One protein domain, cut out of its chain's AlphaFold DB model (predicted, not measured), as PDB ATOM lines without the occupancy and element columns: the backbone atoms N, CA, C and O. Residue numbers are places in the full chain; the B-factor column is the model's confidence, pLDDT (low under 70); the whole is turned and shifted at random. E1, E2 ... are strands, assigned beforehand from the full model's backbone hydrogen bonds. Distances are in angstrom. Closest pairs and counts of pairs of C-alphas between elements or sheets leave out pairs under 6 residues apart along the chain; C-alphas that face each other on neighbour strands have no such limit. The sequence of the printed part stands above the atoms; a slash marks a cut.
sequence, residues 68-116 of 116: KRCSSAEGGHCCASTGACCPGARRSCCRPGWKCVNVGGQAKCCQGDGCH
ATOM      1  N   LYS A  68      19.097 -12.729 -41.902       75.56
ATOM      2  CA  LYS A  68      17.805 -12.829 -42.579       75.56
ATOM      3  C   LYS A  68      16.833 -11.794 -42.032       75.56
ATOM      4  O   LYS A  68      16.883 -11.432 -40.855       75.56
ATOM      5  N   ARG A  69      15.914 -11.347 -42.881       75.62
ATOM      6  CA  ARG A  69      14.839 -10.444 -42.476       75.62
ATOM      7  C   ARG A  69      13.737 -11.241 -41.787       75.62
ATOM      8  O   ARG A  69      13.253 -12.229 -42.328       75.62
ATOM      9  N   CYS A  70      13.338 -10.797 -40.607       75.81
ATOM     10  CA  CYS A  70      12.227 -11.337 -39.844       75.81
ATOM     11  C   CYS A  70      11.107 -10.306 -39.802       75.81
ATOM     12  O   CYS A  70      11.328  -9.158 -39.417       75.81
ATOM     13  N   SER A  71       9.908 -10.709 -40.209       69.50
ATOM     14  CA  SER A  71       8.735  -9.839 -40.196       69.50
ATOM     15  C   SER A  71       8.318  -9.535 -38.757       69.50
ATOM     16  O   SER A  71       8.128 -10.447 -37.956       69.50
ATOM     17  N   SER A  72       8.190  -8.248 -38.442       65.81
ATOM     18  CA  SER A  72       7.643  -7.726 -37.189       65.81
ATOM     19  C   SER A  72       6.534  -6.737 -37.535       65.81
ATOM     20  O   SER A  72       6.593  -6.110 -38.597       65.81
ATOM     21  N   ALA A  73       5.540  -6.598 -36.657       57.28
ATOM     22  CA  ALA A  73       4.387  -5.721 -36.870       57.28
ATOM     23  C   ALA A  73       4.789  -4.246 -37.085       57.28
ATOM     24  O   ALA A  73       4.118  -3.532 -37.819       57.28
ATOM     25  N   GLU A  74       5.918  -3.812 -36.515       57.00
ATOM     26  CA  GLU A  74       6.430  -2.433 -36.607       57.00
ATOM     27  C   GLU A  74       7.453  -2.210 -37.740       57.00
ATOM     28  O   GLU A  74       8.080  -1.156 -37.825       57.00
ATOM     29  N   GLY A  75       7.643  -3.194 -38.623       58.47
ATOM     30  CA  GLY A  75       8.686  -3.175 -39.649       58.47
ATOM     31  C   GLY A  75       9.766  -4.212 -39.351       58.47
ATOM     32  O   GLY A  75      10.286  -4.312 -38.243       58.47
ATOM     33  N   GLY A  76      10.057  -5.060 -40.338       67.56
ATOM     34  CA  GLY A  76      10.902  -6.238 -40.140       67.56
ATOM     35  C   GLY A  76      12.321  -5.926 -39.651       67.56
ATOM     36  O   GLY A  76      12.943  -4.964 -40.095       67.56
ATOM     37  N   HIS A  77      12.847  -6.789 -38.782       74.06
ATOM     38  CA  HIS A  77      14.197  -6.694 -38.225       74.06
ATOM     39  C   HIS A  77      15.143  -7.687 -38.904       74.06
ATOM     40  O   HIS A  77      14.717  -8.744 -39.363       74.06
ATOM     41  N   CYS A  78      16.437  -7.382 -38.935       74.81
ATOM     42  CA  CYS A  78      17.452  -8.329 -39.390       74.81
ATOM     43  C   CYS A  78      17.934  -9.194 -38.221       74.81
ATOM     44  O   CYS A  78      18.501  -8.682 -37.260       74.81
ATOM     45  N   CYS A  79      17.736 -10.507 -38.315       76.62
ATOM     46  CA  CYS A  79      18.224 -11.491 -37.350       76.62
ATOM     47  C   CYS A  79      19.354 -12.314 -37.970       76.62
ATOM     48  O   CYS A  79      19.394 -12.473 -39.186       76.62
ATOM     49  N   ALA A  80      20.258 -12.876 -37.165       76.31
ATOM     50  CA  ALA A  80      21.269 -13.800 -37.682       76.31
ATOM     51  C   ALA A  80      20.594 -14.958 -38.441       76.31
ATOM     52  O   ALA A  80      19.588 -15.498 -37.974       76.31
ATOM     53  N   SER A  81      21.135 -15.357 -39.595       71.75
ATOM     54  CA  SER A  81      20.534 -16.396 -40.446       71.75
ATOM     55  C   SER A  81      20.354 -17.728 -39.714       71.75
ATOM     56  O   SER A  81      19.400 -18.460 -39.975       71.75
ATOM     57  N   THR A  82      21.240 -18.003 -38.757       73.62
ATOM     58  CA  THR A  82      21.246 -19.195 -37.902       73.62
ATOM     59  C   THR A  82      20.246 -19.135 -36.739       73.62
ATOM     60  O   THR A  82      19.984 -20.162 -36.115       73.62
ATOM     61  N   GLY A  83      19.684 -17.960 -36.427       74.81
ATOM     62  CA  GLY A  83      18.664 -17.767 -35.388       74.81
ATOM     63  C   GLY A  83      17.233 -17.867 -35.926       74.81
ATOM     64  O   GLY A  83      16.990 -17.691 -37.120       74.81
ATOM     65  N   ALA A  84      16.254 -18.147 -35.062       79.69
ATOM     66  CA  ALA A  84      14.836 -18.135 -35.437       79.69
ATOM     67  C   ALA A  84      14.212 -16.732 -35.322       79.69
ATOM     68  O   ALA A  84      14.526 -15.974 -34.405       79.69
ATOM     69  N   CYS A  85      13.297 -16.403 -36.241       80.38
ATOM     70  CA  CYS A  85      12.422 -15.237 -36.110       80.38
ATOM     71  C   CYS A  85      11.335 -15.551 -35.079       80.38
ATOM     72  O   CYS A  85      10.691 -16.593 -35.200       80.38
ATOM     73  N   CYS A  86      11.110 -14.669 -34.109       81.62
ATOM     74  CA  CYS A  86      10.087 -14.857 -33.084       81.62
ATOM     75  C   CYS A  86       9.246 -13.591 -32.886       81.62
ATOM     76  O   CYS A  86       9.462 -12.841 -31.931       81.62
ATOM     77  N   PRO A  87       8.318 -13.304 -33.816       71.81
ATOM     78  CA  PRO A  87       7.435 -12.154 -33.688       71.81
ATOM     79  C   PRO A  87       6.547 -12.329 -32.449       71.81
ATOM     80  O   PRO A  87       5.866 -13.339 -32.307       71.81
ATOM     81  N   GLY A  88       6.592 -11.358 -31.535       70.31
ATOM     82  CA  GLY A  88       5.872 -11.394 -30.257       70.31
ATOM     83  C   GLY A  88       6.746 -11.704 -29.038       70.31
ATOM     84  O   GLY A  88       6.317 -11.460 -27.914       70.31
ATOM     85  N   ALA A  89       7.980 -12.179 -29.233       70.31
ATOM     86  CA  ALA A  89       8.951 -12.253 -28.147       70.31
ATOM     87  C   ALA A  89       9.513 -10.853 -27.855       70.31
ATOM     88  O   ALA A  89       9.669 -10.037 -28.764       70.31
ATOM     89  N   ARG A  90       9.907 -10.589 -26.598       63.59
ATOM     90  CA  ARG A  90      10.573  -9.326 -26.197       63.59
ATOM     91  C   ARG A  90      11.771  -8.968 -27.087       63.59
ATOM     92  O   ARG A  90      12.118  -7.799 -27.218       63.59
ATOM     93  N   ARG A  91      12.421  -9.979 -27.673       63.88
ATOM     94  CA  ARG A  91      13.411  -9.834 -28.739       63.88
ATOM     95  C   ARG A  91      12.905 -10.627 -29.937       63.88
ATOM     96  O   ARG A  91      12.878 -11.850 -29.884       63.88
ATOM     97  N   SER A  92      12.562  -9.946 -31.027       71.44
ATOM     98  CA  SER A  92      12.010 -10.557 -32.248       71.44
ATOM     99  C   SER A  92      12.943 -11.575 -32.930       71.44
ATOM    100  O   SER A  92      12.547 -12.240 -33.887       71.44
ATOM    101  N   CYS A  93      14.185 -11.697 -32.452       79.69
ATOM    102  CA  CYS A  93      15.213 -12.613 -32.927       79.69
ATOM    103  C   CYS A  93      15.676 -13.531 -31.791       79.69
ATOM    104  O   CYS A  93      16.215 -13.056 -30.788       79.69
ATOM    105  N   CYS A  94      15.556 -14.843 -31.981       81.88
ATOM    106  CA  CYS A  94      16.171 -15.825 -31.098       81.88
ATOM    107  C   CYS A  94      17.656 -16.020 -31.429       81.88
ATOM    108  O   CYS A  94      18.106 -15.765 -32.552       81.88
ATOM    109  N   ARG A  95      18.427 -16.513 -30.453       79.69
ATOM    110  CA  ARG A  95      19.834 -16.878 -30.668       79.69
ATOM    111  C   ARG A  95      19.961 -18.020 -31.695       79.69
ATOM    112  O   ARG A  95      19.010 -18.775 -31.906       79.69
ATOM    113  N   PRO A  96      21.129 -18.170 -32.337       81.06
ATOM    114  CA  PRO A  96      21.416 -19.308 -33.204       81.06
ATOM    115  C   PRO A  96      21.124 -20.654 -32.533       81.06
ATOM    116  O   PRO A  96      21.561 -20.881 -31.407       81.06
ATOM    117  N   GLY A  97      20.385 -21.536 -33.210       79.75
ATOM    118  CA  GLY A  97      20.003 -22.853 -32.673       79.75
ATOM    119  C   GLY A  97      18.800 -22.858 -31.718       79.75
ATOM    120  O   GLY A  97      18.380 -23.928 -31.283       79.75
ATOM    121  N   TRP A  98      18.219 -21.693 -31.423       84.81
ATOM    122  CA  TRP A  98      16.985 -21.567 -30.648       84.81
ATOM    123  C   TRP A  98      15.778 -21.523 -31.583       84.81
ATOM    124  O   TRP A  98      15.834 -20.925 -32.660       84.81
ATOM    125  N   LYS A  99      14.672 -22.129 -31.155       85.19
ATOM    126  CA  LYS A  99      13.397 -22.139 -31.874       85.19
ATOM    127  C   LYS A  99      12.437 -21.138 -31.243       85.19
ATOM    128  O   LYS A  99      12.434 -20.958 -30.031       85.19
ATOM    129  N   CYS A 100      11.612 -20.508 -32.070       84.50
ATOM    130  CA  CYS A 100      10.480 -19.740 -31.575       84.50
ATOM    131  C   CYS A 100       9.306 -20.684 -31.334       84.50
ATOM    132  O   CYS A 100       8.902 -21.398 -32.252       84.50
ATOM    133  N   VAL A 101       8.760 -20.682 -30.125       86.56
ATOM    134  CA  VAL A 101       7.566 -21.453 -29.772       86.56
ATOM    135  C   VAL A 101       6.613 -20.583 -28.967       86.56
ATOM    136  O   VAL A 101       7.032 -19.678 -28.248       86.56
ATOM    137  N   ASN A 102       5.316 -20.849 -29.090       84.19
ATOM    138  CA  ASN A 102       4.308 -20.197 -28.265       84.19
ATOM    139  C   ASN A 102       4.086 -21.014 -26.997       84.19
ATOM    140  O   ASN A 102       3.639 -22.157 -27.063       84.19
ATOM    141  N   VAL A 103       4.375 -20.413 -25.847       82.44
ATOM    142  CA  VAL A 103       4.168 -21.017 -24.529       82.44
ATOM    143  C   VAL A 103       3.168 -20.148 -23.779       82.44
ATOM    144  O   VAL A 103       3.472 -19.010 -23.425       82.44
ATOM    145  N   GLY A 104       1.950 -20.660 -23.580       81.38
ATOM    146  CA  GLY A 104       0.890 -19.935 -22.866       81.38
ATOM    147  C   GLY A 104       0.460 -18.625 -23.540       81.38
ATOM    148  O   GLY A 104       0.152 -17.659 -22.853       81.38
ATOM    149  N   GLY A 105       0.494 -18.561 -24.876       82.75
ATOM    150  CA  GLY A 105       0.124 -17.362 -25.641       82.75
ATOM    151  C   GLY A 105       1.220 -16.295 -25.750       82.75
ATOM    152  O   GLY A 105       0.993 -15.264 -26.379       82.75
ATOM    153  N   GLN A 106       2.408 -16.533 -25.188       81.75
ATOM    154  CA  GLN A 106       3.592 -15.710 -25.429       81.75
ATOM    155  C   GLN A 106       4.587 -16.438 -26.328       81.75
ATOM    156  O   GLN A 106       4.970 -17.580 -26.059       81.75
ATOM    157  N   ALA A 107       5.053 -15.740 -27.361       84.19
ATOM    158  CA  ALA A 107       6.159 -16.204 -28.178       84.19
ATOM    159  C   ALA A 107       7.454 -16.130 -27.355       84.19
ATOM    160  O   ALA A 107       7.825 -15.070 -26.845       84.19
ATOM    161  N   LYS A 108       8.124 -17.272 -27.214       84.94
ATOM    162  CA  LYS A 108       9.372 -17.437 -26.468       84.94
ATOM    163  C   LYS A 108      10.422 -18.111 -27.328       84.94
ATOM    164  O   LYS A 108      10.118 -18.909 -28.217       84.94
ATOM    165  N   CYS A 109      11.674 -17.792 -27.041       85.00
ATOM    166  CA  CYS A 109      12.799 -18.475 -27.648       85.00
ATOM    167  C   CYS A 109      13.152 -19.666 -26.766       85.00
ATOM    168  O   CYS A 109      13.492 -19.474 -25.602       85.00
ATOM    169  N   CYS A 110      13.131 -20.877 -27.315       84.88
ATOM    170  CA  CYS A 110      13.471 -22.086 -26.572       84.88
ATOM    171  C   CYS A 110      14.584 -22.893 -27.242       84.88
ATOM    172  O   CYS A 110      14.675 -22.965 -28.471       84.88
ATOM    173  N   GLN A 111      15.421 -23.520 -26.423       88.31
ATOM    174  CA  GLN A 111      16.462 -24.451 -26.842       88.31
ATOM    175  C   GLN A 111      16.510 -25.621 -25.856       88.31
ATOM    176  O   GLN A 111      16.728 -25.419 -24.664       88.31
ATOM    177  N   GLY A 112      16.306 -26.844 -26.358       83.31
ATOM    178  CA  GLY A 112      16.099 -28.008 -25.491       83.31
ATOM    179  C   GLY A 112      14.879 -27.791 -24.593       83.31
ATOM    180  O   GLY A 112      13.831 -27.374 -25.083       83.31
ATOM    181  N   ASP A 113      15.052 -28.007 -23.292       79.81
ATOM    182  CA  ASP A 113      14.011 -27.833 -22.269       79.81
ATOM    183  C   ASP A 113      13.918 -26.398 -21.702       79.81
ATOM    184  O   ASP A 113      13.057 -26.107 -20.872       79.81
ATOM    185  N   GLY A 114      14.793 -25.479 -22.130       79.81
ATOM    186  CA  GLY A 114      14.844 -24.101 -21.630       79.81
ATOM    187  C   GLY A 114      14.155 -23.094 -22.551       79.81
ATOM    188  O   GLY A 114      14.401 -23.091 -23.756       79.81
ATOM    189  N   CYS A 115      13.351 -22.189 -21.981       82.12
ATOM    190  CA  CYS A 115      12.647 -21.111 -22.686       82.12
ATOM    191  C   CYS A 115      12.896 -19.744 -22.035       82.12
ATOM    192  O   CYS A 115      12.798 -19.620 -20.816       82.12
ATOM    193  N   HIS A 116      13.144 -18.718 -22.854       71.50
ATOM    194  CA  HIS A 116      13.355 -17.328 -22.438       71.50
ATOM    195  C   HIS A 116      12.408 -16.362 -23.156       71.50
ATOM    196  O   HIS A 116      12.097 -16.590 -24.352       71.50
TER     197      HIS A 116
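AT A GLANCE: This is residues 68 to 116 of the 116 residues of an uncharacterized protein of Botryobasidium botryosum FD-172 SS1 (UniProt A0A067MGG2). Three small two-stranded hairpins stand one after another in a row, the chain winding back and forth through them: E5 and E6 at one end, E3 and E4 in the middle, E1 and E2 at the other end. Past E6 the last residues fold back beside it, with residues 114 to 115 paired antiparallel to residues 110 to 111 of E6. The printed part has 49 residues, with no named helix and six named strands, E1 to E6 in chain order, in three separate antiparallel sheets of two; the class is all strand, with 25 residues in named strands. The whole is compact, with a radius of gyration of the C-alphas of 10.1 A, and flat in outline, spanning 29 by 23 by 11 A.

IN THESE COORDINATES: Begin with the longest strand, E6, residues 106 to 111: find C-alpha 106 at (3.592, -15.710, -25.429) and follow it 15.6 A to C-alpha 111 at (16.462, -24.451, -26.842). Just before it comes E5, residues 99 to 103, 11.8 A long. Further back are E4, residues 93 to 96, 9.1 A, and E3, residues 83 to 85, 6.8 A. E2, residues 77 to 80, runs 10.0 A, and E1, residues 68 to 70, runs 6.4 A from C-alpha 68 at (17.805, -12.829, -42.579).

HOW THE PARTS SIT: Look first at the hairpin of E5 and E6, antiparallel with 136 degrees between their directions. There N 101 and O 108 are 2.9 A apart and N 108 and O 101 2.8 A, within hydrogen-bond range. Before it in the chain comes the hairpin of E3 and E4, antiparallel with 158 degrees between their directions, where N 94 and O 84 are 2.9 A apart, within hydrogen-bond range. Between these two hairpins, the closest C-alphas of E4 and E6 are those of Cys 94 and Cys 109, 5.5 A apart, and those of E3 and E5 are Ala 84 and Lys 99, 5.5 A. E3 and E6 are only just apart, at 8.1 A. The hairpin of E1 and E2 is antiparallel at 135 degrees, with N 68 and O 79 2.7 A apart, within hydrogen-bond range. From there, the closest C-alphas of E2 and E4 are those of Cys 79 and Cys 93, 5.5 A apart, and those of E1 and E3 are Cys 70 and Cys 85, 5.4 A. E1 and E2 are each apart from E5 and E6.

THE WHOLE: The two C-alphas farthest apart are those of Gly 75 and Asp 113, 30.6 A. The printed part has no cut and ends at His 116, the chain's last residue. The links E2 to E3, E4 to E5 and E5 to E6 are tight, those of E1 to E2 and E3 to E4 are short, and no link is long. The mean pLDDT of the printed part is 76.7; look for values under 70 at residues 71 to 76 and 90 to 91, where the model's confidence is low.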